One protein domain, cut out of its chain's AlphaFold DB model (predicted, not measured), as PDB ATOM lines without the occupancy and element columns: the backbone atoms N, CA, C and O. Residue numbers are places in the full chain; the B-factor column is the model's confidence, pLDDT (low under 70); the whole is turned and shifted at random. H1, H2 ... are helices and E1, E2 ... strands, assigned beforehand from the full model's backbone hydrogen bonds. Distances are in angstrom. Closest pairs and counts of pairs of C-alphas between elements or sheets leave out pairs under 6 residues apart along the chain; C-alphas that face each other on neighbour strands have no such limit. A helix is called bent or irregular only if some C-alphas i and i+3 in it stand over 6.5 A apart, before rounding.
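Overview. This is residues 190 to 359 of the 576 residues of a protein of [Ochrobactrum] quorumnocens (UniProt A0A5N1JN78). A long bent helix, H3, runs along the longest axis, and three helices stand in a row along it: H2 beside arm H3a, H1 in the middle, and H6 crossing arm H3b. The antiparallel sheet E3 - E4 - E5 has its edge strand E3 beside H3b, and the small hairpin of E1 and E2 packs on H3a. The printed part has 170 residues with six named helices and five named strands, in the order H1 E1 E2 H2 H3 E3 H4 E4 E5 H5 H6, mixed in class. It is compact, with a radius of gyration of the C-alphas of 17.6 A, and spans 54 by 37 by 22 A.

Arrangement. H1 is residues 205 to 212. E1, residues 217 to 220, and E2, residues 223 to 226, form an antiparallel hairpin, with N 218 and O 225 within hydrogen-bond range at 2.8 A. H2, residues 227 to 238, touches H1 with residues 227 to 231 alone, at a steep tilt of 47 degrees; the closest C-alphas, of Ile 209 and Phe 228, are 6.0 A apart. H3, residues 252 to 284, was assigned as one helix by its hydrogen bonds but is bent, with C-alphas 273 and 276 6.7 A apart; its arms H3a, residues 252 to 273, and H3b, residues 276 to 284, stand at a steep tilt of 43 degrees. H2 and H3a form a helical hairpin at a shallow tilt of 25 degrees, opposite ways, closest at the C-alphas of Leu 234 and Val 256, 6.0 A. The closest C-alphas of E1 and H3a, of Val 218 and Gly 266, are 5.0 A apart. E3, residues 290 to 297, and E4, residues 319 to 325, are antiparallel neighbours, with N 296 and O 320 at 2.9 A. H4, residues 310 to 313, only just touches H2, with 3 pairs of C-alphas within 8 A, closest at Leu 238 and Leu 311, 4.8 A. E5, residues 328 to 330, forms a hairpin with E4, with N 325 and O 328 at 2.8 A. H3b only grazes this sheet, with residues 276 to 283. H5, residues 333 to 336, also only grazes it. H6, residues 339 to 356, touches H3b at a steep tilt of 48 degrees, closest at the C-alphas of Phe 281 and Ala 348, 5.1 A. H6 touches H1 with residues 350 to 354 alone, closest at the C-alphas of Leu 212 and Gly 353, 4.5 A. Every O i to N i+4 pair is within hydrogen-bond range in H1, H2 and H6, against 16 of 18 in H3a and 4 of 5 in H3b; H4 and H5 are too short for such a pair.

Along the chain. H1 begins at C-alpha 205, (-8.853, -18.416, -18.279). H3a measures 31.5 A, H6 25.5 A, E3 20.6 A and E4 19.6 A. H6 ends at C-alpha 356, (-0.237, -26.261, -6.939).

Size, cuts and confidence. The C-alphas farthest apart, of Lys 250 and Gly 286, are 54.7 A apart. The printed part has no cut. The links H2 to H3 and E3 to H4 are long. Mean pLDDT of the printed part is 91.9, and residues 358 to 359 are under 70.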
ATOM      1  N   LEU A 190     -11.781 -11.281  -6.191       90.50
ATOM      2  CA  LEU A 190     -12.711 -12.401  -6.000       90.50
ATOM      3  C   LEU A 190     -13.829 -12.410  -7.052       90.50
ATOM      4  O   LEU A 190     -14.195 -13.475  -7.556       90.50
ATOM      5  N   LEU A 191     -14.315 -11.228  -7.443       90.56
ATOM      6  CA  LEU A 191     -15.374 -11.073  -8.446       90.56
ATOM      7  C   LEU A 191     -14.965 -11.561  -9.848       90.56
ATOM      8  O   LEU A 191     -15.838 -11.909 -10.645       90.56
ATOM      9  N   GLU A 192     -13.665 -11.618 -10.161       91.06
ATOM     10  CA  GLU A 192     -13.142 -12.158 -11.433       91.06
ATOM     11  C   GLU A 192     -13.462 -13.648 -11.609       91.06
ATOM     12  O   GLU A 192     -13.546 -14.155 -12.728       91.06
ATOM     13  N   THR A 193     -13.669 -14.363 -10.504       91.12
ATOM     14  CA  THR A 193     -13.994 -15.795 -10.524       91.12
ATOM     15  C   THR A 193     -15.488 -16.067 -10.683       91.12
ATOM     16  O   THR A 193     -15.882 -17.219 -10.844       91.12
ATOM     17  N   ASN A 194     -16.336 -15.033 -10.619       89.56
ATOM     18  CA  ASN A 194     -17.787 -15.193 -10.621       89.56
ATOM     19  C   ASN A 194     -18.528 -13.989 -11.236       89.56
ATOM     20  O   ASN A 194     -18.939 -14.037 -12.393       89.56
ATOM     21  N   TYR A 195     -18.711 -12.906 -10.488       85.31
ATOM     22  CA  TYR A 195     -19.670 -11.843 -10.769       85.31
ATOM     23  C   TYR A 195     -19.358 -11.058 -12.047       85.31
ATOM     24  O   TYR A 195     -20.276 -10.636 -12.751       85.31
ATOM     25  N   ARG A 196     -18.078 -10.897 -12.410       88.12
ATOM     26  CA  ARG A 196     -17.694 -10.173 -13.638       88.12
ATOM     27  C   ARG A 196     -18.161 -10.841 -14.931       88.12
ATOM     28  O   ARG A 196     -18.202 -10.179 -15.966       88.12
ATOM     29  N   HIS A 197     -18.568 -12.107 -14.869       88.50
ATOM     30  CA  HIS A 197     -19.138 -12.830 -16.008       88.50
ATOM     31  C   HIS A 197     -20.630 -12.527 -16.217       88.50
ATOM     32  O   HIS A 197     -21.202 -12.933 -17.229       88.50
ATOM     33  N   GLY A 198     -21.274 -11.793 -15.299       88.81
ATOM     34  CA  GLY A 198     -22.694 -11.440 -15.369       88.81
ATOM     35  C   GLY A 198     -23.576 -12.679 -15.540       88.81
ATOM     36  O   GLY A 198     -23.424 -13.665 -14.827       88.81
ATOM     37  N   ASN A 199     -24.455 -12.663 -16.546       87.88
ATOM     38  CA  ASN A 199     -25.282 -13.819 -16.923       87.88
ATOM     39  C   ASN A 199     -24.567 -14.811 -17.864       87.88
ATOM     40  O   ASN A 199     -25.199 -15.732 -18.384       87.88
ATOM     41  N   GLY A 200     -23.284 -14.612 -18.153       91.06
ATOM     42  CA  GLY A 200     -22.468 -15.537 -18.936       91.06
ATOM     43  C   GLY A 200     -22.023 -16.761 -18.133       91.06
ATOM     44  O   GLY A 200     -22.217 -16.840 -16.921       91.06
ATOM     45  N   ALA A 201     -21.412 -17.729 -18.816       91.19
ATOM     46  CA  ALA A 201     -20.697 -18.808 -18.141       91.19
ATOM     47  C   ALA A 201     -19.441 -18.247 -17.456       91.19
ATOM     48  O   ALA A 201     -18.769 -17.379 -18.016       91.19
ATOM     49  N   VAL A 202     -19.115 -18.759 -16.268       94.75
ATOM     50  CA  VAL A 202     -17.868 -18.403 -15.579       94.75
ATOM     51  C   VAL A 202     -16.679 -18.835 -16.431       94.75
ATOM     52  O   VAL A 202     -16.608 -19.984 -16.871       94.75
ATOM     53  N   ASN A 203     -15.733 -17.919 -16.640       95.38
ATOM     54  CA  ASN A 203     -14.505 -18.193 -17.371       95.38
ATOM     55  C   ASN A 203     -13.273 -17.808 -16.547       95.38
ATOM     56  O   ASN A 203     -12.981 -16.628 -16.354       95.38
ATOM     57  N   LEU A 204     -12.506 -18.808 -16.117       95.75
ATOM     58  CA  LEU A 204     -11.311 -18.618 -15.297       95.75
ATOM     59  C   LEU A 204     -10.015 -18.465 -16.103       95.75
ATOM     60  O   LEU A 204      -8.951 -18.399 -15.494       95.75
ATOM     61  N   PHE A 205     -10.059 -18.413 -17.441       95.25
ATOM     62  CA  PHE A 205      -8.853 -18.416 -18.279       95.25
ATOM     63  C   PHE A 205      -7.868 -17.297 -17.910       95.25
ATOM     64  O   PHE A 205      -6.703 -17.568 -17.617       95.25
ATOM     65  N   GLU A 206      -8.339 -16.049 -17.850       92.12
ATOM     66  CA  GLU A 206      -7.482 -14.900 -17.532       92.12
ATOM     67  C   GLU A 206      -6.954 -14.954 -16.092       92.12
ATOM     68  O   GLU A 206      -5.782 -14.677 -15.847       92.12
ATOM     69  N   VAL A 207      -7.784 -15.376 -15.133       92.62
ATOM     70  CA  VAL A 207      -7.368 -15.541 -13.729       92.62
ATOM     71  C   VAL A 207      -6.284 -16.618 -13.613       92.62
ATOM     72  O   VAL A 207      -5.275 -16.426 -12.929       92.62
ATOM     73  N   CYS A 208      -6.454 -17.727 -14.334       92.62
ATOM     74  CA  CYS A 208      -5.505 -18.831 -14.374       92.62
ATOM     75  C   CYS A 208      -4.145 -18.394 -14.917       92.62
ATOM     76  O   CYS A 208      -3.131 -18.603 -14.254       92.62
ATOM     77  N   ILE A 209      -4.122 -17.762 -16.089       91.62
ATOM     78  CA  ILE A 209      -2.877 -17.361 -16.749       91.62
ATOM     79  C   ILE A 209      -2.154 -16.251 -15.983       91.62
ATOM     80  O   ILE A 209      -0.941 -16.337 -15.786       91.62
ATOM     81  N   ASN A 210      -2.877 -15.226 -15.531       88.12
ATOM     82  CA  ASN A 210      -2.250 -14.018 -14.994       88.12
ATOM     83  C   ASN A 210      -1.913 -14.121 -13.497       88.12
ATOM     84  O   ASN A 210      -1.000 -13.438 -13.027       88.12
ATOM     85  N   ILE A 211      -2.623 -14.968 -12.738       88.31
ATOM     86  CA  ILE A 211      -2.498 -15.024 -11.272       88.31
ATOM     87  C   ILE A 211      -2.196 -16.443 -10.781       88.31
ATOM     88  O   ILE A 211      -1.151 -16.674 -10.166       88.31
ATOM     89  N   LEU A 212      -3.095 -17.398 -11.035       89.06
ATOM     90  CA  LEU A 212      -3.051 -18.707 -10.370       89.06
ATOM     91  C   LEU A 212      -1.836 -19.530 -10.789       89.06
ATOM     92  O   LEU A 212      -1.073 -19.974  -9.940       89.06
ATOM     93  N   LEU A 213      -1.657 -19.689 -12.099       89.44
ATOM     94  CA  LEU A 213      -0.789 -20.692 -12.718       89.44
ATOM     95  C   LEU A 213       0.411 -20.078 -13.438       89.44
ATOM     96  O   LEU A 213       1.118 -20.760 -14.174       89.44
ATOM     97  N   ARG A 214       0.656 -18.783 -13.243       89.81
ATOM     98  CA  ARG A 214       1.675 -18.029 -13.981       89.81
ATOM     99  C   ARG A 214       3.079 -18.639 -13.912       89.81
ATOM    100  O   ARG A 214       3.824 -18.581 -14.886       89.81
ATOM    101  N   ASP A 215       3.432 -19.235 -12.775       90.75
ATOM    102  CA  ASP A 215       4.718 -19.883 -12.508       90.75
ATOM    103  C   ASP A 215       4.694 -21.403 -12.683       90.75
ATOM    104  O   ASP A 215       5.690 -22.062 -12.380       90.75
ATOM    105  N   TYR A 216       3.587 -21.964 -13.176       92.19
ATOM    106  CA  TYR A 216       3.488 -23.393 -13.434       92.19
ATOM    107  C   TYR A 216       4.483 -23.801 -14.535       92.19
ATOM    108  O   TYR A 216       4.556 -23.123 -15.569       92.19
ATOM    109  N   PRO A 217       5.284 -24.862 -14.335       92.62
ATOM    110  CA  PRO A 217       6.297 -25.264 -15.296       92.62
ATOM    111  C   PRO A 217       5.679 -25.951 -16.515       92.62
ATOM    112  O   PRO A 217       4.829 -26.828 -16.390       92.62
ATOM    113  N   VAL A 218       6.151 -25.586 -17.704       92.94
ATOM    114  CA  VAL A 218       5.689 -26.126 -18.988       92.94
ATOM    115  C   VAL A 218       6.891 -26.511 -19.840       92.94
ATOM    116  O   VAL A 218       7.834 -25.735 -19.967       92.94
ATOM    117  N   LEU A 219       6.877 -27.699 -20.445       94.19
ATOM    118  CA  LEU A 219       7.933 -28.126 -21.362       94.19
ATOM    119  C   LEU A 219       7.646 -27.619 -22.786       94.19
ATOM    120  O   LEU A 219       6.579 -27.872 -23.351       94.19
ATOM    121  N   HIS A 220       8.613 -26.933 -23.387       95.69
ATOM    122  CA  HIS A 220       8.559 -26.493 -24.780       95.69
ATOM    123  C   HIS A 220       9.953 -26.594 -25.410       95.69
ATOM    124  O   HIS A 220      10.926 -26.087 -24.850       95.69
ATOM    125  N   ASP A 221      10.056 -27.292 -26.544       92.62
ATOM    126  CA  ASP A 221      11.308 -27.537 -27.274       92.62
ATOM    127  C   ASP A 221      12.461 -28.049 -26.386       92.62
ATOM    128  O   ASP A 221      13.597 -27.575 -26.438       92.62
ATOM    129  N   GLY A 222      12.153 -29.018 -25.514       91.12
ATOM    130  CA  GLY A 222      13.131 -29.639 -24.612       91.12
ATOM    131  C   GLY A 222      13.619 -28.734 -23.474       91.12
ATOM    132  O   GLY A 222      14.546 -29.107 -22.758       91.12
ATOM    133  N   ARG A 223      13.010 -27.557 -23.284       93.12
ATOM    134  CA  ARG A 223      13.322 -26.612 -22.204       93.12
ATOM    135  C   ARG A 223      12.106 -26.383 -21.320       93.12
ATOM    136  O   ARG A 223      10.972 -26.388 -21.793       93.12
ATOM    137  N   GLN A 224      12.346 -26.154 -20.035       91.75
ATOM    138  CA  GLN A 224      11.297 -25.792 -19.090       91.75
ATOM    139  C   GLN A 224      11.052 -24.278 -19.136       91.75
ATOM    140  O   GLN A 224      11.974 -23.483 -18.970       91.75
ATOM    141  N   TRP A 225       9.798 -23.905 -19.344       93.00
ATOM    142  CA  TRP A 225       9.273 -22.545 -19.338       93.00
ATOM    143  C   TRP A 225       8.313 -22.364 -18.167       93.00
ATOM    144  O   TRP A 225       7.846 -23.337 -17.575       93.00
ATOM    145  N   ARG A 226       7.981 -21.114 -17.850       92.44
ATOM    146  CA  ARG A 226       6.795 -20.798 -17.049       92.44
ATOM    147  C   ARG A 226       5.608 -20.633 -17.987       92.44
ATOM    148  O   ARG A 226       5.769 -20.086 -19.079       92.44
ATOM    149  N   LEU A 227       4.424 -21.061 -17.558       93.75
ATOM    150  CA  LEU A 227       3.207 -20.949 -18.360       93.75
ATOM    151  C   LEU A 227       2.944 -19.503 -18.809       93.75
ATOM    152  O   LEU A 227       2.639 -19.279 -19.979       93.75
ATOM    153  N   PHE A 228       3.126 -18.529 -17.912       93.12
ATOM    154  CA  PHE A 228       2.971 -17.115 -18.255       93.12
ATOM    155  C   PHE A 228       3.972 -16.669 -19.321       93.12
ATOM    156  O   PHE A 228       3.574 -16.042 -20.290       93.12
ATOM    157  N   ASP A 229       5.250 -17.039 -19.202       92.69
ATOM    158  CA  ASP A 229       6.285 -16.639 -20.169       92.69
ATOM    159  C   ASP A 229       6.005 -17.199 -21.566       92.69
ATOM    160  O   ASP A 229       6.150 -16.499 -22.570       92.69
ATOM    161  N   LEU A 230       5.538 -18.447 -21.628       94.44
ATOM    162  CA  LEU A 230       5.160 -19.097 -22.877       94.44
ATOM    163  C   LEU A 230       3.927 -18.427 -23.509       94.44
ATOM    164  O   LEU A 230       3.896 -18.185 -24.718       94.44
ATOM    165  N   TRP A 231       2.935 -18.073 -22.686       95.00
ATOM    166  CA  TRP A 231       1.780 -17.282 -23.108       95.00
ATOM    167  C   TRP A 231       2.198 -15.893 -23.605       95.00
ATOM    168  O   TRP A 231       1.741 -15.450 -24.659       95.00
ATOM    169  N   MET A 232       3.119 -15.227 -22.909       92.31
ATOM    170  CA  MET A 232       3.597 -13.906 -23.300       92.31
ATOM    171  C   MET A 232       4.376 -13.929 -24.608       92.31
ATOM    172  O   MET A 232       4.201 -13.017 -25.417       92.31
ATOM    173  N   GLU A 233       5.174 -14.964 -24.869       93.69
ATOM    174  CA  GLU A 233       5.848 -15.123 -26.160       93.69
ATOM    175  C   GLU A 233       4.837 -15.301 -27.302       93.69
ATOM    176  O   GLU A 233       4.986 -14.678 -28.359       93.69
ATOM    177  N   LEU A 234       3.762 -16.068 -27.083       94.50
ATOM    178  CA  LEU A 234       2.665 -16.181 -28.047       94.50
ATOM    179  C   LEU A 234       2.034 -14.808 -28.325       94.50
ATOM    180  O   LEU A 234       1.914 -14.417 -29.488       94.50
ATOM    181  N   ILE A 235       1.668 -14.055 -27.284       92.81
ATOM    182  CA  ILE A 235       1.076 -12.718 -27.438       92.81
ATOM    183  C   ILE A 235       2.041 -11.768 -28.154       92.81
ATOM    184  O   ILE A 235       1.634 -11.100 -29.101       92.81
ATOM    185  N   ARG A 236       3.328 -11.761 -27.796       91.12
ATOM    186  CA  ARG A 236       4.358 -10.924 -28.432       91.12
ATOM    187  C   ARG A 236       4.505 -11.214 -29.929       91.12
ATOM    188  O   ARG A 236       4.694 -10.294 -30.727       91.12
ATOM    189  N   LEU A 237       4.427 -12.483 -30.336       92.38
ATOM    190  CA  LEU A 237       4.462 -12.866 -31.752       92.38
ATOM    191  C   LEU A 237       3.211 -12.412 -32.511       92.38
ATOM    192  O   LEU A 237       3.310 -12.108 -33.704       92.38
ATOM    193  N   LEU A 238       2.059 -12.351 -31.846       91.69
ATOM    194  CA  LEU A 238       0.779 -11.979 -32.447       91.69
ATOM    195  C   LEU A 238       0.499 -10.475 -32.421       91.69
ATOM    196  O   LEU A 238      -0.201  -9.979 -33.301       91.69
ATOM    197  N   ASP A 239       1.069  -9.739 -31.472       89.38
ATOM    198  CA  ASP A 239       0.966  -8.283 -31.403       89.38
ATOM    199  C   ASP A 239       1.912  -7.646 -32.435       89.38
ATOM    200  O   ASP A 239       3.038  -7.214 -32.178       89.38
ATOM    201  N   VAL A 240       1.513  -7.749 -33.701       89.06
ATOM    202  CA  VAL A 240       2.229  -7.162 -34.840       89.06
ATOM    203  C   VAL A 240       2.114  -5.639 -34.841       89.06
ATOM    204  O   VAL A 240       3.065  -4.980 -35.258       89.06
ATOM    205  N   GLU A 241       1.012  -5.095 -34.321       86.00
ATOM    206  CA  GLU A 241       0.736  -3.657 -34.276       86.00
ATOM    207  C   GLU A 241       1.707  -2.946 -33.332       86.00
ATOM    208  O   GLU A 241       2.324  -1.964 -33.746       86.00
ATOM    209  N   ALA A 242       1.984  -3.521 -32.152       82.25
ATOM    210  CA  ALA A 242       3.046  -3.058 -31.245       82.25
ATOM    211  C   ALA A 242       4.422  -2.927 -31.918       82.25
ATOM    212  O   ALA A 242       5.288  -2.182 -31.468       82.25
ATOM    213  N   ARG A 243       4.645  -3.686 -32.996       85.56
ATOM    214  CA  ARG A 243       5.906  -3.752 -33.744       85.56
ATOM    215  C   ARG A 243       5.821  -3.020 -35.087       85.56
ATOM    216  O   ARG A 243       6.649  -3.278 -35.960       85.56
ATOM    217  N   GLY A 244       4.812  -2.164 -35.275       86.56
ATOM    218  CA  GLY A 244       4.616  -1.359 -36.484       86.56
ATOM    219  C   GLY A 244       4.243  -2.172 -37.727       86.56
ATOM    220  O   GLY A 244       4.557  -1.770 -38.846       86.56
ATOM    221  N   ARG A 245       3.623  -3.347 -37.559       88.81
ATOM    222  CA  ARG A 245       3.267  -4.270 -38.649       88.81
ATOM    223  C   ARG A 245       1.786  -4.631 -38.616       88.81
ATOM    224  O   ARG A 245       1.154  -4.652 -37.574       88.81
ATOM    225  N   THR A 246       1.245  -5.007 -39.774       87.31
ATOM    226  CA  THR A 246      -0.166  -5.419 -39.921       87.31
ATOM    227  C   THR A 246      -0.344  -6.929 -40.090       87.31
ATOM    228  O   THR A 246      -1.461  -7.445 -40.063       87.31
ATOM    229  N   LYS A 247       0.751  -7.673 -40.301       89.19
ATOM    230  CA  LYS A 247       0.736  -9.111 -40.602       89.19
ATOM    231  C   LYS A 247       1.891  -9.838 -39.918       89.19
ATOM    232  O   LYS A 247       2.969  -9.276 -39.726       89.19
ATOM    233  N   LEU A 248       1.661 -11.116 -39.616       90.00
ATOM    234  CA  LEU A 248       2.692 -12.059 -39.177       90.00
ATOM    235  C   LEU A 248       3.719 -12.296 -40.291       90.00
ATOM    236  O   LEU A 248       3.362 -12.477 -41.458       90.00
ATOM    237  N   GLY A 249       4.991 -12.350 -39.915       86.56
ATOM    238  CA  GLY A 249       6.081 -12.776 -40.780       86.56
ATOM    239  C   GLY A 249       6.029 -14.278 -41.078       86.56
ATOM    240  O   GLY A 249       5.492 -15.073 -40.302       86.56
ATOM    241  N   LYS A 250       6.645 -14.685 -42.196       87.50
ATOM    242  CA  LYS A 250       6.675 -16.090 -42.649       87.50
ATOM    243  C   LYS A 250       7.272 -17.046 -41.608       87.50
ATOM    244  O   LYS A 250       6.819 -18.178 -41.499       87.50
ATOM    245  N   THR A 251       8.253 -16.587 -40.834       91.75
ATOM    246  CA  THR A 251       8.927 -17.365 -39.782       91.75
ATOM    247  C   THR A 251       8.220 -17.303 -38.427       91.75
ATOM    248  O   THR A 251       8.510 -18.117 -37.556       91.75
ATOM    249  N   GLU A 252       7.289 -16.367 -38.226       92.31
ATOM    250  CA  GLU A 252       6.571 -16.192 -36.955       92.31
ATOM    251  C   GLU A 252       5.358 -17.115 -36.868       92.31
ATOM    252  O   GLU A 252       5.090 -17.680 -35.812       92.31
ATOM    253  N   LYS A 253       4.651 -17.330 -37.983       91.06
ATOM    254  CA  LYS A 253       3.480 -18.215 -38.013       91.06
ATOM    255  C   LYS A 253       3.804 -19.659 -37.579       91.06
ATOM    256  O   LYS A 253       3.073 -20.171 -36.737       91.06
ATOM    257  N   PRO A 254       4.878 -20.318 -38.062       94.31
ATOM    258  CA  PRO A 254       5.260 -21.637 -37.556       94.31
ATOM    259  C   PRO A 254       5.546 -21.644 -36.049       94.31
ATOM    260  O   PRO A 254       5.154 -22.584 -35.369       94.31
ATOM    261  N   LYS A 255       6.157 -20.578 -35.511       94.94
ATOM    262  CA  LYS A 255       6.419 -20.445 -34.067       94.94
ATOM    263  C   LYS A 255       5.127 -20.337 -33.261       94.94
ATOM    264  O   LYS A 255       4.976 -21.036 -32.271       94.94
ATOM    265  N   VAL A 256       4.172 -19.525 -33.723       94.06
ATOM    266  CA  VAL A 256       2.827 -19.436 -33.125       94.06
ATOM    267  C   VAL A 256       2.179 -20.820 -33.053       94.06
ATOM    268  O   VAL A 256       1.688 -21.214 -31.999       94.06
ATOM    269  N   LEU A 257       2.214 -21.580 -34.152       93.75
ATOM    270  CA  LEU A 257       1.623 -22.919 -34.202       93.75
ATOM    271  C   LEU A 257       2.363 -23.936 -33.316       93.75
ATOM    272  O   LEU A 257       1.717 -24.818 -32.763       93.75
ATOM    273  N   ALA A 258       3.681 -23.799 -33.148       95.31
ATOM    274  CA  ALA A 258       4.486 -24.665 -32.282       95.31
ATOM    275  C   ALA A 258       4.285 -24.387 -30.781       95.31
ATOM    276  O   ALA A 258       4.387 -25.305 -29.969       95.31
ATOM    277  N   LEU A 259       3.970 -23.144 -30.397       96.56
ATOM    278  CA  LEU A 259       3.716 -22.772 -29.000       96.56
ATOM    279  C   LEU A 259       2.384 -23.326 -28.473       96.56
ATOM    280  O   LEU A 259       2.289 -23.699 -27.304       96.56
ATOM    281  N   LEU A 260       1.353 -23.392 -29.322       95.81
ATOM    282  CA  LEU A 260      -0.010 -23.752 -28.911       95.81
ATOM    283  C   LEU A 260      -0.126 -25.134 -28.242       95.81
ATOM    284  O   LEU A 260      -0.759 -25.199 -27.188       95.81
ATOM    285  N   PRO A 261       0.463 -26.229 -28.770       96.94
ATOM    286  CA  PRO A 261       0.429 -27.526 -28.098       96.94
ATOM    287  C   PRO A 261       1.041 -27.488 -26.695       96.94
ATOM    288  O   PRO A 261       0.425 -27.993 -25.760       96.94
ATOM    289  N   SER A 262       2.201 -26.843 -26.528       97.44
ATOM    290  CA  SER A 262       2.863 -26.709 -25.225       97.44
ATOM    291  C   SER A 262       2.037 -25.875 -24.245       97.44
ATOM    292  O   SER A 262       1.879 -26.282 -23.099       97.44
ATOM    293  N   ILE A 263       1.454 -24.753 -24.686       96.88
ATOM    294  CA  ILE A 263       0.558 -23.933 -23.852       96.88
ATOM    295  C   ILE A 263      -0.666 -24.747 -23.425       96.88
ATOM    296  O   ILE A 263      -1.001 -24.786 -22.244       96.88
ATOM    297  N   ASN A 264      -1.316 -25.431 -24.369       97.62
ATOM    298  CA  ASN A 264      -2.506 -26.224 -24.079       97.62
ATOM    299  C   ASN A 264      -2.211 -27.372 -23.114       97.62
ATOM    300  O   ASN A 264      -2.984 -27.588 -22.183       97.62
ATOM    301  N   GLN A 265      -1.102 -28.085 -23.313       97.06
ATOM    302  CA  GLN A 265      -0.691 -29.149 -22.405       97.06
ATOM    303  C   GLN A 265      -0.345 -28.589 -21.023       97.06
ATOM    304  O   GLN A 265      -0.846 -29.095 -20.027       97.06
ATOM    305  N   GLY A 266       0.406 -27.486 -20.965       94.94
ATOM    306  CA  GLY A 266       0.755 -26.818 -19.713       94.94
ATOM    307  C   GLY A 266      -0.462 -26.380 -18.898       94.94
ATOM    308  O   GLY A 266      -0.499 -26.609 -17.693       94.94
ATOM    309  N   ILE A 267      -1.491 -25.813 -19.541       96.00
ATOM    310  CA  ILE A 267      -2.752 -25.456 -18.868       96.00
ATOM    311  C   ILE A 267      -3.477 -26.709 -18.367       96.00
ATOM    312  O   ILE A 267      -3.973 -26.706 -17.243       96.00
ATOM    313  N   ARG A 268      -3.537 -27.788 -19.160       96.94
ATOM    314  CA  ARG A 268      -4.183 -29.046 -18.741       96.94
ATOM    315  C   ARG A 268      -3.485 -29.675 -17.541       96.94
ATOM    316  O   ARG A 268      -4.162 -30.054 -16.591       96.94
ATOM    317  N   ASP A 269      -2.159 -29.741 -17.567       95.38
ATOM    318  CA  ASP A 269      -1.361 -30.282 -16.465       95.38
ATOM    319  C   ASP A 269      -1.561 -29.445 -15.196       95.38
ATOM    320  O   ASP A 269      -1.767 -29.984 -14.109       95.38
ATOM    321  N   ALA A 270      -1.579 -28.119 -15.342       94.06
ATOM    322  CA  ALA A 270      -1.821 -27.199 -14.241       94.06
ATOM    323  C   ALA A 270      -3.236 -27.335 -13.655       94.06
ATOM    324  O   ALA A 270      -3.394 -27.396 -12.435       94.06
ATOM    325  N   ILE A 271      -4.266 -27.447 -14.500       95.56
ATOM    326  CA  ILE A 271      -5.642 -27.729 -14.067       95.56
ATOM    327  C   ILE A 271      -5.705 -29.059 -13.309       95.56
ATOM    328  O   ILE A 271      -6.307 -29.116 -12.237       95.56
ATOM    329  N   ALA A 272      -5.054 -30.107 -13.821       95.06
ATOM    330  CA  ALA A 272      -5.016 -31.415 -13.174       95.06
ATOM    331  C   ALA A 272      -4.342 -31.369 -11.790       95.06
ATOM    332  O   ALA A 272      -4.734 -32.121 -10.897       95.06
ATOM    333  N   ALA A 273      -3.376 -30.466 -11.584       93.25
ATOM    334  CA  ALA A 273      -2.734 -30.243 -10.289       93.25
ATOM    335  C   ALA A 273      -3.585 -29.405  -9.312       93.25
ATOM    336  O   ALA A 273      -3.551 -29.647  -8.101       93.25
ATOM    337  N   VAL A 274      -4.344 -28.428  -9.820       93.75
ATOM    338  CA  VAL A 274      -5.154 -27.494  -9.014       93.75
ATOM    339  C   VAL A 274      -6.499 -28.089  -8.609       93.75
ATOM    340  O   VAL A 274      -6.874 -28.007  -7.440       93.75
ATOM    341  N   GLN A 275      -7.231 -28.690  -9.550       95.38
ATOM    342  CA  GLN A 275      -8.617 -29.128  -9.347       95.38
ATOM    343  C   GLN A 275      -8.813 -30.006  -8.093       95.38
ATOM    344  O   GLN A 275      -9.751 -29.733  -7.337       95.38
ATOM    345  N   PRO A 276      -7.946 -30.998  -7.790       95.31
ATOM    346  CA  PRO A 276      -8.102 -31.832  -6.596       95.31
ATOM    347  C   PRO A 276      -7.956 -31.072  -5.269       95.31
ATOM    348  O   PRO A 276      -8.429 -31.556  -4.244       95.31
ATOM    349  N   GLN A 277      -7.313 -29.899  -5.271       94.06
ATOM    350  CA  GLN A 277      -7.052 -29.104  -4.066       94.06
ATOM    351  C   GLN A 277      -8.193 -28.138  -3.725       94.06
ATOM    352  O   GLN A 277      -8.323 -27.733  -2.572       94.06
ATOM    353  N   ILE A 278      -9.058 -27.795  -4.688       96.31
ATOM    354  CA  ILE A 278     -10.108 -26.783  -4.480       96.31
ATOM    355  C   ILE A 278     -11.124 -27.232  -3.423       96.31
ATOM    356  O   ILE A 278     -11.438 -26.481  -2.503       96.31
ATOM    357  N   ASN A 279     -11.628 -28.465  -3.521       97.12
ATOM    358  CA  ASN A 279     -12.638 -28.972  -2.586       97.12
ATOM    359  C   ASN A 279     -12.104 -29.132  -1.142       97.12
ATOM    360  O   ASN A 279     -12.824 -28.759  -0.216       97.12
ATOM    361  N   PRO A 280     -10.867 -29.622  -0.906       95.62
ATOM    362  CA  PRO A 280     -10.230 -29.550   0.410       95.62
ATOM    363  C   PRO A 280     -10.203 -28.139   1.011       95.62
ATOM    364  O   PRO A 280     -10.561 -27.978   2.176       95.62
ATOM    365  N   PHE A 281      -9.858 -27.121   0.216       94.75
ATOM    366  CA  PHE A 281      -9.894 -25.732   0.678       94.75
ATOM    367  C   PHE A 281     -11.309 -25.252   1.001       94.75
ATOM    368  O   PHE A 281     -11.510 -24.635   2.042       94.75
ATOM    369  N   LEU A 282     -12.303 -25.560   0.162       94.75
ATOM    370  CA  LEU A 282     -13.706 -25.228   0.448       94.75
ATOM    371  C   LEU A 282     -14.158 -25.803   1.795       94.75
ATOM    372  O   LEU A 282     -14.744 -25.088   2.607       94.75
ATOM    373  N   LYS A 283     -13.811 -27.064   2.062       93.69
ATOM    374  CA  LYS A 283     -14.108 -27.728   3.331       93.69
ATOM    375  C   LYS A 283     -13.441 -27.044   4.523       93.69
ATOM    376  O   LYS A 283     -14.092 -26.827   5.540       93.69
ATOM    377  N   GLU A 284     -12.165 -26.686   4.415       91.69
ATOM    378  CA  GLU A 284     -11.449 -25.974   5.483       91.69
ATOM    379  C   GLU A 284     -12.033 -24.581   5.751       91.69
ATOM    380  O   GLU A 284     -12.097 -24.137   6.897       91.69
ATOM    381  N   LEU A 285     -12.542 -23.928   4.705       90.25
ATOM    382  CA  LEU A 285     -13.292 -22.678   4.801       90.25
ATOM    383  C   LEU A 285     -14.712 -22.858   5.370       90.25
ATOM    384  O   LEU A 285     -15.402 -21.859   5.564       90.25
ATOM    385  N   GLY A 286     -15.145 -24.090   5.659       89.38
ATOM    386  CA  GLY A 286     -16.444 -24.408   6.260       89.38
ATOM    387  C   GLY A 286     -17.566 -24.736   5.268       89.38
ATOM    388  O   GLY A 286     -18.728 -24.762   5.669       89.38
ATOM    389  N   TRP A 287     -17.248 -24.992   3.995       90.50
ATOM    390  CA  TRP A 287     -18.226 -25.189   2.918       90.50
ATOM    391  C   TRP A 287     -18.115 -26.584   2.292       90.50
ATOM    392  O   TRP A 287     -17.401 -26.795   1.316       90.50
ATOM    393  N   ASP A 288     -18.862 -27.544   2.840       91.94
ATOM    394  CA  ASP A 288     -18.978 -28.914   2.300       91.94
ATOM    395  C   ASP A 288     -20.125 -29.076   1.280       91.94
ATOM    396  O   ASP A 288     -20.249 -30.110   0.609       91.94
ATOM    397  N   ASP A 289     -20.991 -28.067   1.188       94.12
ATOM    398  CA  ASP A 289     -22.193 -28.057   0.357       94.12
ATOM    399  C   ASP A 289     -21.924 -27.652  -1.097       94.12
ATOM    400  O   ASP A 289     -22.760 -27.942  -1.950       94.12
ATOM    401  N   ILE A 290     -20.770 -27.052  -1.404       95.56
ATOM    402  CA  ILE A 290     -20.310 -26.761  -2.768       95.56
ATOM    403  C   ILE A 290     -19.161 -27.691  -3.120       95.56
ATOM    404  O   ILE A 290     -18.219 -27.856  -2.346       95.56
ATOM    405  N   LYS A 291     -19.195 -28.261  -4.325       96.50
ATOM    406  CA  LYS A 291     -18.087 -29.066  -4.850       96.50
ATOM    407  C   LYS A 291     -17.833 -28.737  -6.305       96.50
ATOM    408  O   LYS A 291     -18.747 -28.864  -7.120       96.50
ATOM    409  N   ILE A 292     -16.597 -28.371  -6.634       96.19
ATOM    410  CA  ILE A 292     -16.142 -28.344  -8.023       96.19
ATOM    411  C   ILE A 292     -16.025 -29.785  -8.511       96.19
ATOM    412  O   ILE A 292     -15.394 -30.625  -7.862       96.19
ATOM    413  N   ILE A 293     -16.649 -30.051  -9.653       96.94
ATOM    414  CA  ILE A 293     -16.589 -31.325 -10.365       96.94
ATOM    415  C   ILE A 293     -15.445 -31.290 -11.375       96.94
ATOM    416  O   ILE A 293     -14.614 -32.198 -11.382       96.94
ATOM    417  N   SER A 294     -15.369 -30.228 -12.182       96.00
ATOM    418  CA  SER A 294     -14.308 -30.053 -13.171       96.00
ATOM    419  C   SER A 294     -14.012 -28.589 -13.487       96.00
ATOM    420  O   SER A 294     -14.868 -27.709 -13.359       96.00
ATOM    421  N   LEU A 295     -12.768 -28.350 -13.906       96.69
ATOM    422  CA  LEU A 295     -12.363 -27.160 -14.644       96.69
ATOM    423  C   LEU A 295     -12.178 -27.543 -16.115       96.69
ATOM    424  O   LEU A 295     -11.250 -28.271 -16.473       96.69
ATOM    425  N   ASP A 296     -13.074 -27.067 -16.971       95.81
ATOM    426  CA  ASP A 296     -13.196 -27.553 -18.342       95.81
ATOM    427  C   ASP A 296     -12.423 -26.654 -19.313       95.81
ATOM    428  O   ASP A 296     -12.786 -25.498 -19.542       95.81
ATOM    429  N   PHE A 297     -11.354 -27.187 -19.909       97.31
ATOM    430  CA  PHE A 297     -10.500 -26.459 -20.849       97.31
ATOM    431  C   PHE A 297     -10.419 -27.160 -22.210       97.31
ATOM    432  O   PHE A 297      -9.740 -28.176 -22.381       97.31
ATOM    433  N   ALA A 298     -11.080 -26.573 -23.212       94.75
ATOM    434  CA  ALA A 298     -11.123 -27.110 -24.575       94.75
ATOM    435  C   ALA A 298      -9.787 -26.970 -25.336       94.75
ATOM    436  O   ALA A 298      -9.541 -27.701 -26.297       94.75
ATOM    437  N   GLY A 299      -8.903 -26.073 -24.892       95.75
ATOM    438  CA  GLY A 299      -7.680 -25.712 -25.602       95.75
ATOM    439  C   GLY A 299      -7.810 -24.379 -26.332       95.75
ATOM    440  O   GLY A 299      -8.818 -24.088 -26.974       95.75
ATOM    441  N   VAL A 300      -6.752 -23.582 -26.274       96.12
ATOM    442  CA  VAL A 300      -6.568 -22.387 -27.091       96.12
ATOM    443  C   VAL A 300      -6.285 -22.806 -28.530       96.12
ATOM    444  O   VAL A 300      -5.448 -23.676 -28.787       96.12
ATOM    445  N   THR A 301      -6.970 -22.173 -29.477       94.31
ATOM    446  CA  THR A 301      -6.835 -22.458 -30.910       94.31
ATOM    447  C   THR A 301      -6.431 -21.211 -31.688       94.31
ATOM    448  O   THR A 301      -6.580 -20.087 -31.211       94.31
ATOM    449  N   TYR A 302      -5.892 -21.402 -32.894       93.31
ATOM    450  CA  TYR A 302      -5.528 -20.311 -33.796       93.31
ATOM    451  C   TYR A 302      -6.300 -20.418 -35.111       93.31
ATOM    452  O   TYR A 302      -6.122 -21.364 -35.881       93.31
ATOM    453  N   ARG A 303      -7.144 -19.421 -35.383       91.31
ATOM    454  CA  ARG A 303      -7.911 -19.301 -36.622       91.31
ATOM    455  C   ARG A 303      -7.102 -18.543 -37.666       91.31
ATOM    456  O   ARG A 303      -7.002 -17.316 -37.646       91.31
ATOM    457  N   ASP A 304      -6.559 -19.271 -38.632       85.88
ATOM    458  CA  ASP A 304      -5.728 -18.701 -39.691       85.88
ATOM    459  C   ASP A 304      -6.547 -17.951 -40.757       85.88
ATOM    460  O   ASP A 304      -6.735 -18.412 -41.881       85.88
ATOM    461  N   ARG A 305      -7.058 -16.769 -40.396       87.69
ATOM    462  CA  ARG A 305      -7.856 -15.914 -41.280       87.69
ATOM    463  C   ARG A 305      -7.189 -14.558 -41.474       87.69
ATOM    464  O   ARG A 305      -7.150 -13.732 -40.567       87.69
ATOM    465  N   ALA A 306      -6.705 -14.307 -42.691       83.12
ATOM    466  CA  ALA A 306      -5.910 -13.119 -43.014       83.12
ATOM    467  C   ALA A 306      -6.638 -11.779 -42.780       83.12
ATOM    468  O   ALA A 306      -5.973 -10.772 -42.551       83.12
ATOM    469  N   THR A 307      -7.974 -11.772 -42.814       86.25
ATOM    470  CA  THR A 307      -8.816 -10.578 -42.619       86.25
ATOM    471  C   THR A 307      -8.973 -10.162 -41.156       86.25
ATOM    472  O   THR A 307      -9.509  -9.095 -40.893       86.25
ATOM    473  N   ILE A 308      -8.554 -11.005 -40.209       88.12
ATOM    474  CA  ILE A 308      -8.628 -10.734 -38.770       88.12
ATOM    475  C   ILE A 308      -7.222 -10.335 -38.289       88.12
ATOM    476  O   ILE A 308      -6.257 -10.996 -38.694       88.12
ATOM    477  N   PRO A 309      -7.062  -9.300 -37.444       89.25
ATOM    478  CA  PRO A 309      -5.778  -8.971 -36.824       89.25
ATOM    479  C   PRO A 309      -5.167 -10.186 -36.102       89.25
ATOM    480  O   PRO A 309      -5.907 -10.912 -35.437       89.25
ATOM    481  N   PRO A 310      -3.849 -10.455 -36.196       90.50
ATOM    482  CA  PRO A 310      -3.266 -11.686 -35.655       90.50
ATOM    483  C   PRO A 310      -3.561 -11.956 -34.174       90.50
ATOM    484  O   PRO A 310      -3.842 -13.098 -33.822       90.50
ATOM    485  N   LEU A 311      -3.588 -10.927 -33.325       88.25
ATOM    486  CA  LEU A 311      -3.922 -11.063 -31.903       88.25
ATOM    487  C   LEU A 311      -5.351 -11.589 -31.661       88.25
ATOM    488  O   LEU A 311      -5.583 -12.351 -30.723       88.25
ATOM    489  N   GLN A 312      -6.292 -11.240 -32.541       90.12
ATOM    490  CA  GLN A 312      -7.689 -11.685 -32.489       90.12
ATOM    491  C   GLN A 312      -7.900 -13.077 -33.107       90.12
ATOM    492  O   GLN A 312      -9.003 -13.610 -33.059       90.12
ATOM    493  N   ARG A 313      -6.861 -13.684 -33.698       92.06
ATOM    494  CA  ARG A 313      -6.937 -15.043 -34.266       92.06
ATOM    495  C   ARG A 313      -6.821 -16.138 -33.215       92.06
ATOM    496  O   ARG A 313      -7.056 -17.296 -33.546       92.06
ATOM    497  N   ILE A 314      -6.430 -15.798 -31.989       91.88
ATOM    498  CA  ILE A 314      -6.436 -16.742 -30.875       91.88
ATOM    499  C   ILE A 314      -7.840 -16.820 -30.290       91.88
ATOM    500  O   ILE A 314      -8.347 -15.843 -29.737       91.88
ATOM    501  N   GLU A 315      -8.434 -18.001 -30.389       89.88
ATOM    502  CA  GLU A 315      -9.797 -18.299 -29.961       89.88
ATOM    503  C   GLU A 315      -9.794 -19.286 -28.782       89.88
ATOM    504  O   GLU A 315      -8.740 -19.762 -28.350       89.88
ATOM    505  N   THR A 316     -10.988 -19.563 -28.242       85.44
ATOM    506  CA  THR A 316     -11.224 -20.564 -27.181       85.44
ATOM    507  C   THR A 316     -10.399 -20.361 -25.903       85.44
ATOM    508  O   THR A 316      -9.942 -21.308 -25.266       85.44
ATOM    509  N   LYS A 317     -10.269 -19.098 -25.477       92.06
ATOM    510  CA  LYS A 317      -9.693 -18.684 -24.188       92.06
ATOM    511  C   LYS A 317     -10.686 -18.896 -23.037       92.06
ATOM    512  O   LYS A 317     -11.098 -17.937 -22.386       92.06
ATOM    513  N   THR A 318     -11.115 -20.141 -22.827       95.12
ATOM    514  CA  THR A 318     -12.153 -20.474 -21.841       95.12
ATOM    515  C   THR A 318     -11.715 -21.613 -20.934       95.12
ATOM    516  O   THR A 318     -11.417 -22.698 -21.425       95.12
ATOM    517  N   ILE A 319     -11.733 -21.370 -19.622       96.56
ATOM    518  CA  ILE A 319     -11.695 -22.411 -18.586       96.56
ATOM    519  C   ILE A 319     -13.027 -22.337 -17.843       96.56
ATOM    520  O   ILE A 319     -13.239 -21.420 -17.048       96.56
ATOM    521  N   GLY A 320     -13.936 -23.252 -18.171       95.38
ATOM    522  CA  GLY A 320     -15.255 -23.348 -17.550       95.38
ATOM    523  C   GLY A 320     -15.185 -23.967 -16.158       95.38
ATOM    524  O   GLY A 320     -14.233 -24.676 -15.836       95.38
ATOM    525  N   VAL A 321     -16.199 -23.702 -15.338       95.38
ATOM    526  CA  VAL A 321     -16.329 -24.285 -13.997       95.38
ATOM    527  C   VAL A 321     -17.616 -25.085 -13.936       95.38
ATOM    528  O   VAL A 321     -18.699 -24.509 -14.015       95.38
ATOM    529  N   THR A 322     -17.494 -26.392 -13.727       95.62
ATOM    530  CA  THR A 322     -18.633 -27.261 -13.434       95.62
ATOM    531  C   THR A 322     -18.641 -27.569 -11.944       95.62
ATOM    532  O   THR A 322     -17.663 -28.094 -11.402       95.62
ATOM    533  N   LEU A 323     -19.740 -27.255 -11.257       96.19
ATOM    534  CA  LEU A 323     -19.877 -27.486  -9.819       96.19
ATOM    535  C   LEU A 323     -21.275 -27.961  -9.424       96.19
ATOM    536  O   LEU A 323     -22.248 -27.806 -10.164       96.19
ATOM    537  N   THR A 324     -21.359 -28.514  -8.219       97.75
ATOM    538  CA  THR A 324     -22.621 -28.868  -7.564       97.75
ATOM    539  C   THR A 324     -22.817 -28.083  -6.276       97.75
ATOM    540  O   THR A 324     -21.842 -27.797  -5.579       97.75
ATOM    541  N   PHE A 325     -24.073 -27.819  -5.934       97.31
ATOM    542  CA  PHE A 325     -24.519 -27.365  -4.623       97.31
ATOM    543  C   PHE A 325     -25.503 -28.377  -4.044       97.31
ATOM    544  O   PHE A 325     -26.490 -28.720  -4.692       97.31
ATOM    545  N   LEU A 326     -25.219 -28.893  -2.849       96.25
ATOM    546  CA  LEU A 326     -25.987 -29.969  -2.209       96.25
ATOM    547  C   LEU A 326     -26.200 -31.174  -3.149       96.25
ATOM    548  O   LEU A 326     -27.262 -31.793  -3.176       96.25
ATOM    549  N   GLY A 327     -25.180 -31.485  -3.954       96.12
ATOM    550  CA  GLY A 327     -25.207 -32.567  -4.943       96.12
ATOM    551  C   GLY A 327     -25.968 -32.258  -6.238       96.12
ATOM    552  O   GLY A 327     -25.963 -33.095  -7.134       96.12
ATOM    553  N   GLN A 328     -26.581 -31.077  -6.374       97.19
ATOM    554  CA  GLN A 328     -27.278 -30.654  -7.592       97.19
ATOM    555  C   GLN A 328     -26.371 -29.779  -8.468       97.19
ATOM    556  O   GLN A 328     -25.730 -28.869  -7.938       97.19
ATOM    557  N   PRO A 329     -26.286 -30.016  -9.789       96.12
ATOM    558  CA  PRO A 329     -25.460 -29.206 -10.680       96.12
ATOM    559  C   PRO A 329     -25.983 -27.767 -10.783       96.12
ATOM    560  O   PRO A 329     -27.192 -27.543 -10.837       96.12
ATOM    561  N   ILE A 330     -25.068 -26.796 -10.851       93.75
ATOM    562  CA  ILE A 330     -25.397 -25.387 -11.109       93.75
ATOM    563  C   ILE A 330     -24.662 -24.916 -12.362       93.75
ATOM    564  O   ILE A 330     -23.450 -25.065 -12.464       93.75
ATOM    565  N   ASP A 331     -25.403 -24.286 -13.274       87.50
ATOM    566  CA  ASP A 331     -24.871 -23.717 -14.519       87.50
ATOM    567  C   ASP A 331     -24.226 -22.332 -14.319       87.50
ATOM    568  O   ASP A 331     -23.120 -22.069 -14.783       87.50
ATOM    569  N   ARG A 332     -24.893 -21.437 -13.577       92.44
ATOM    570  CA  ARG A 332     -24.422 -20.065 -13.308       92.44
ATOM    571  C   ARG A 332     -24.285 -19.819 -11.806       92.44
ATOM    572  O   ARG A 332     -25.195 -19.241 -11.205       92.44
ATOM    573  N   PRO A 333     -23.180 -20.265 -11.177       92.44
ATOM    574  CA  PRO A 333     -22.982 -20.163  -9.734       92.44
ATOM    575  C   PRO A 333     -23.180 -18.745  -9.200       92.44
ATOM    576  O   PRO A 333     -23.819 -18.572  -8.171       92.44
ATOM    577  N   GLN A 334     -22.713 -17.735  -9.932       93.06
ATOM    578  CA  GLN A 334     -22.806 -16.319  -9.572       93.06
ATOM    579  C   GLN A 334     -24.238 -15.775  -9.485       93.06
ATOM    580  O   GLN A 334     -24.466 -14.781  -8.806       93.06
ATOM    581  N   ASN A 335     -25.199 -16.429 -10.144       92.81
ATOM    582  CA  ASN A 335     -26.610 -16.034 -10.125       92.81
ATOM    583  C   ASN A 335     -27.430 -16.811  -9.085       92.81
ATOM    584  O   ASN A 335     -28.588 -16.475  -8.848       92.81
ATOM    585  N   PHE A 336     -26.865 -17.878  -8.516       93.94
ATOM    586  CA  PHE A 336     -27.586 -18.814  -7.656       93.94
ATOM    587  C   PHE A 336     -27.014 -18.873  -6.236       93.94
ATOM    588  O   PHE A 336     -27.763 -18.868  -5.260       93.94
ATOM    589  N   LEU A 337     -25.689 -18.950  -6.103       93.31
ATOM    590  CA  LEU A 337     -25.013 -18.982  -4.813       93.31
ATOM    591  C   LEU A 337     -25.033 -17.594  -4.174       93.31
ATOM    592  O   LEU A 337     -24.951 -16.573  -4.850       93.31
ATOM    593  N   ASN A 338     -25.093 -17.566  -2.844       89.81
ATOM    594  CA  ASN A 338     -24.920 -16.320  -2.109       89.81
ATOM    595  C   ASN A 338     -23.454 -15.850  -2.134       89.81
ATOM    596  O   ASN A 338     -22.531 -16.611  -2.431       89.81
ATOM    597  N   GLU A 339     -23.242 -14.590  -1.770       87.75
ATOM    598  CA  GLU A 339     -21.922 -13.956  -1.786       87.75
ATOM    599  C   GLU A 339     -20.891 -14.690  -0.917       87.75
ATOM    600  O   GLU A 339     -19.762 -14.903  -1.348       87.75
ATOM    601  N   ALA A 340     -21.287 -15.160   0.270       86.62
ATOM    602  CA  ALA A 340     -20.399 -15.892   1.172       86.62
ATOM    603  C   ALA A 340     -19.796 -17.142   0.508       86.62
ATOM    604  O   ALA A 340     -18.593 -17.389   0.612       86.62
ATOM    605  N   ARG A 341     -20.628 -17.895  -0.222       91.06
ATOM    606  CA  ARG A 341     -20.231 -19.077  -0.990       91.06
ATOM    607  C   ARG A 341     -19.367 -18.724  -2.192       91.06
ATOM    608  O   ARG A 341     -18.372 -19.397  -2.438       91.06
ATOM    609  N   LEU A 342     -19.724 -17.670  -2.925       92.12
ATOM    610  CA  LEU A 342     -18.952 -17.201  -4.079       92.12
ATOM    611  C   LEU A 342     -17.551 -16.742  -3.676       92.12
ATOM    612  O   LEU A 342     -16.576 -17.096  -4.337       92.12
ATOM    613  N   SER A 343     -17.433 -16.022  -2.566       90.88
ATOM    614  CA  SER A 343     -16.150 -15.563  -2.043       90.88
ATOM    615  C   SER A 343     -15.315 -16.715  -1.474       90.88
ATOM    616  O   SER A 343     -14.110 -16.763  -1.716       90.88
ATOM    617  N   ALA A 344     -15.927 -17.691  -0.791       91.25
ATOM    618  CA  ALA A 344     -15.230 -18.907  -0.360       91.25
ATOM    619  C   ALA A 344     -14.725 -19.736  -1.556       91.25
ATOM    620  O   ALA A 344     -13.571 -20.163  -1.567       91.25
ATOM    621  N   LEU A 345     -15.554 -19.900  -2.595       93.94
ATOM    622  CA  LEU A 345     -15.182 -20.557  -3.849       93.94
ATOM    623  C   LEU A 345     -14.016 -19.836  -4.537       93.94
ATOM    624  O   LEU A 345     -13.045 -20.480  -4.933       93.94
ATOM    625  N   ALA A 346     -14.081 -18.506  -4.629       93.81
ATOM    626  CA  ALA A 346     -13.019 -17.680  -5.191       93.81
ATOM    627  C   ALA A 346     -11.697 -17.890  -4.442       93.81
ATOM    628  O   ALA A 346     -10.668 -18.158  -5.062       93.81
ATOM    629  N   LEU A 347     -11.721 -17.820  -3.108       93.69
ATOM    630  CA  LEU A 347     -10.540 -18.026  -2.272       93.69
ATOM    631  C   LEU A 347      -9.967 -19.432  -2.423       93.69
ATOM    632  O   LEU A 347      -8.761 -19.571  -2.600       93.69
ATOM    633  N   ALA A 348     -10.811 -20.466  -2.432       94.75
ATOM    634  CA  ALA A 348     -10.364 -21.838  -2.647       94.75
ATOM    635  C   ALA A 348      -9.676 -22.011  -4.014       94.75
ATOM    636  O   ALA A 348      -8.635 -22.664  -4.102       94.75
ATOM    637  N   ILE A 349     -10.195 -21.379  -5.073       95.25
ATOM    638  CA  ILE A 349      -9.564 -21.352  -6.404       95.25
ATOM    639  C   ILE A 349      -8.222 -20.600  -6.363       95.25
ATOM    640  O   ILE A 349      -7.220 -21.095  -6.883       95.25
ATOM    641  N   TYR A 350      -8.166 -19.430  -5.717       94.31
ATOM    642  CA  TYR A 350      -6.928 -18.655  -5.596       94.31
ATOM    643  C   TYR A 350      -5.832 -19.414  -4.846       94.31
ATOM    644  O   TYR A 350      -4.693 -19.505  -5.315       94.31
ATOM    645  N   PHE A 351      -6.177 -19.989  -3.701       93.12
ATOM    646  CA  PHE A 351      -5.243 -20.686  -2.827       93.12
ATOM    647  C   PHE A 351      -4.779 -22.024  -3.403       93.12
ATOM    648  O   PHE A 351      -3.574 -22.277  -3.408       93.12
ATOM    649  N   SER A 352      -5.676 -22.814  -3.999       92.88
ATOM    650  CA  SER A 352      -5.302 -24.047  -4.716       92.88
ATOM    651  C   SER A 352      -4.357 -23.776  -5.884       92.88
ATOM    652  O   SER A 352      -3.339 -24.454  -6.016       92.88
ATOM    653  N   GLY A 353      -4.624 -22.737  -6.681       91.62
ATOM    654  CA  GLY A 353      -3.729 -22.285  -7.743       91.62
ATOM    655  C   GLY A 353      -2.320 -21.999  -7.230       91.62
ATOM    656  O   GLY A 353      -1.333 -22.506  -7.763       91.62
ATOM    657  N   ARG A 354      -2.222 -21.232  -6.138       90.00
ATOM    658  CA  ARG A 354      -0.927 -20.849  -5.567       90.00
ATOM    659  C   ARG A 354      -0.194 -21.977  -4.851       90.00
ATOM    660  O   ARG A 354       1.037 -21.923  -4.785       90.00
ATOM    661  N   GLN A 355      -0.905 -22.973  -4.333       86.25
ATOM    662  CA  GLN A 355      -0.306 -24.153  -3.710       86.25
ATOM    663  C   GLN A 355       0.137 -25.200  -4.741       86.25
ATOM    664  O   GLN A 355       1.141 -25.876  -4.517       86.25
ATOM    665  N   ALA A 356      -0.556 -25.305  -5.879       82.75
ATOM    666  CA  ALA A 356      -0.237 -26.261  -6.939       82.75
ATOM    667  C   ALA A 356       1.070 -25.961  -7.688       82.75
ATOM    668  O   ALA A 356       1.657 -26.876  -8.268       82.75
ATOM    669  N   SER A 357       1.560 -24.717  -7.673       71.38
ATOM    670  CA  SER A 357       2.854 -24.389  -8.276       71.38
ATOM    671  C   SER A 357       3.992 -25.142  -7.560       71.38
ATOM    672  O   SER A 357       4.195 -24.956  -6.354       71.38
ATOM    673  N   PRO A 358       4.748 -26.010  -8.264       60.41
ATOM    674  CA  PRO A 358       5.643 -26.965  -7.627       60.41
ATOM    675  C   PRO A 358       6.773 -26.286  -6.851       60.41
ATOM    676  O   PRO A 358       7.388 -25.313  -7.290       60.41
ATOM    677  N   THR A 359       7.081 -26.852  -5.682       54.00
ATOM    678  CA  THR A 359       8.253 -26.460  -4.896       54.00
ATOM    679  C   THR A 359       9.483 -27.119  -5.513       54.00
ATOM    680  O   THR A 359       9.633 -28.336  -5.444       54.00
TER     681      THR A 359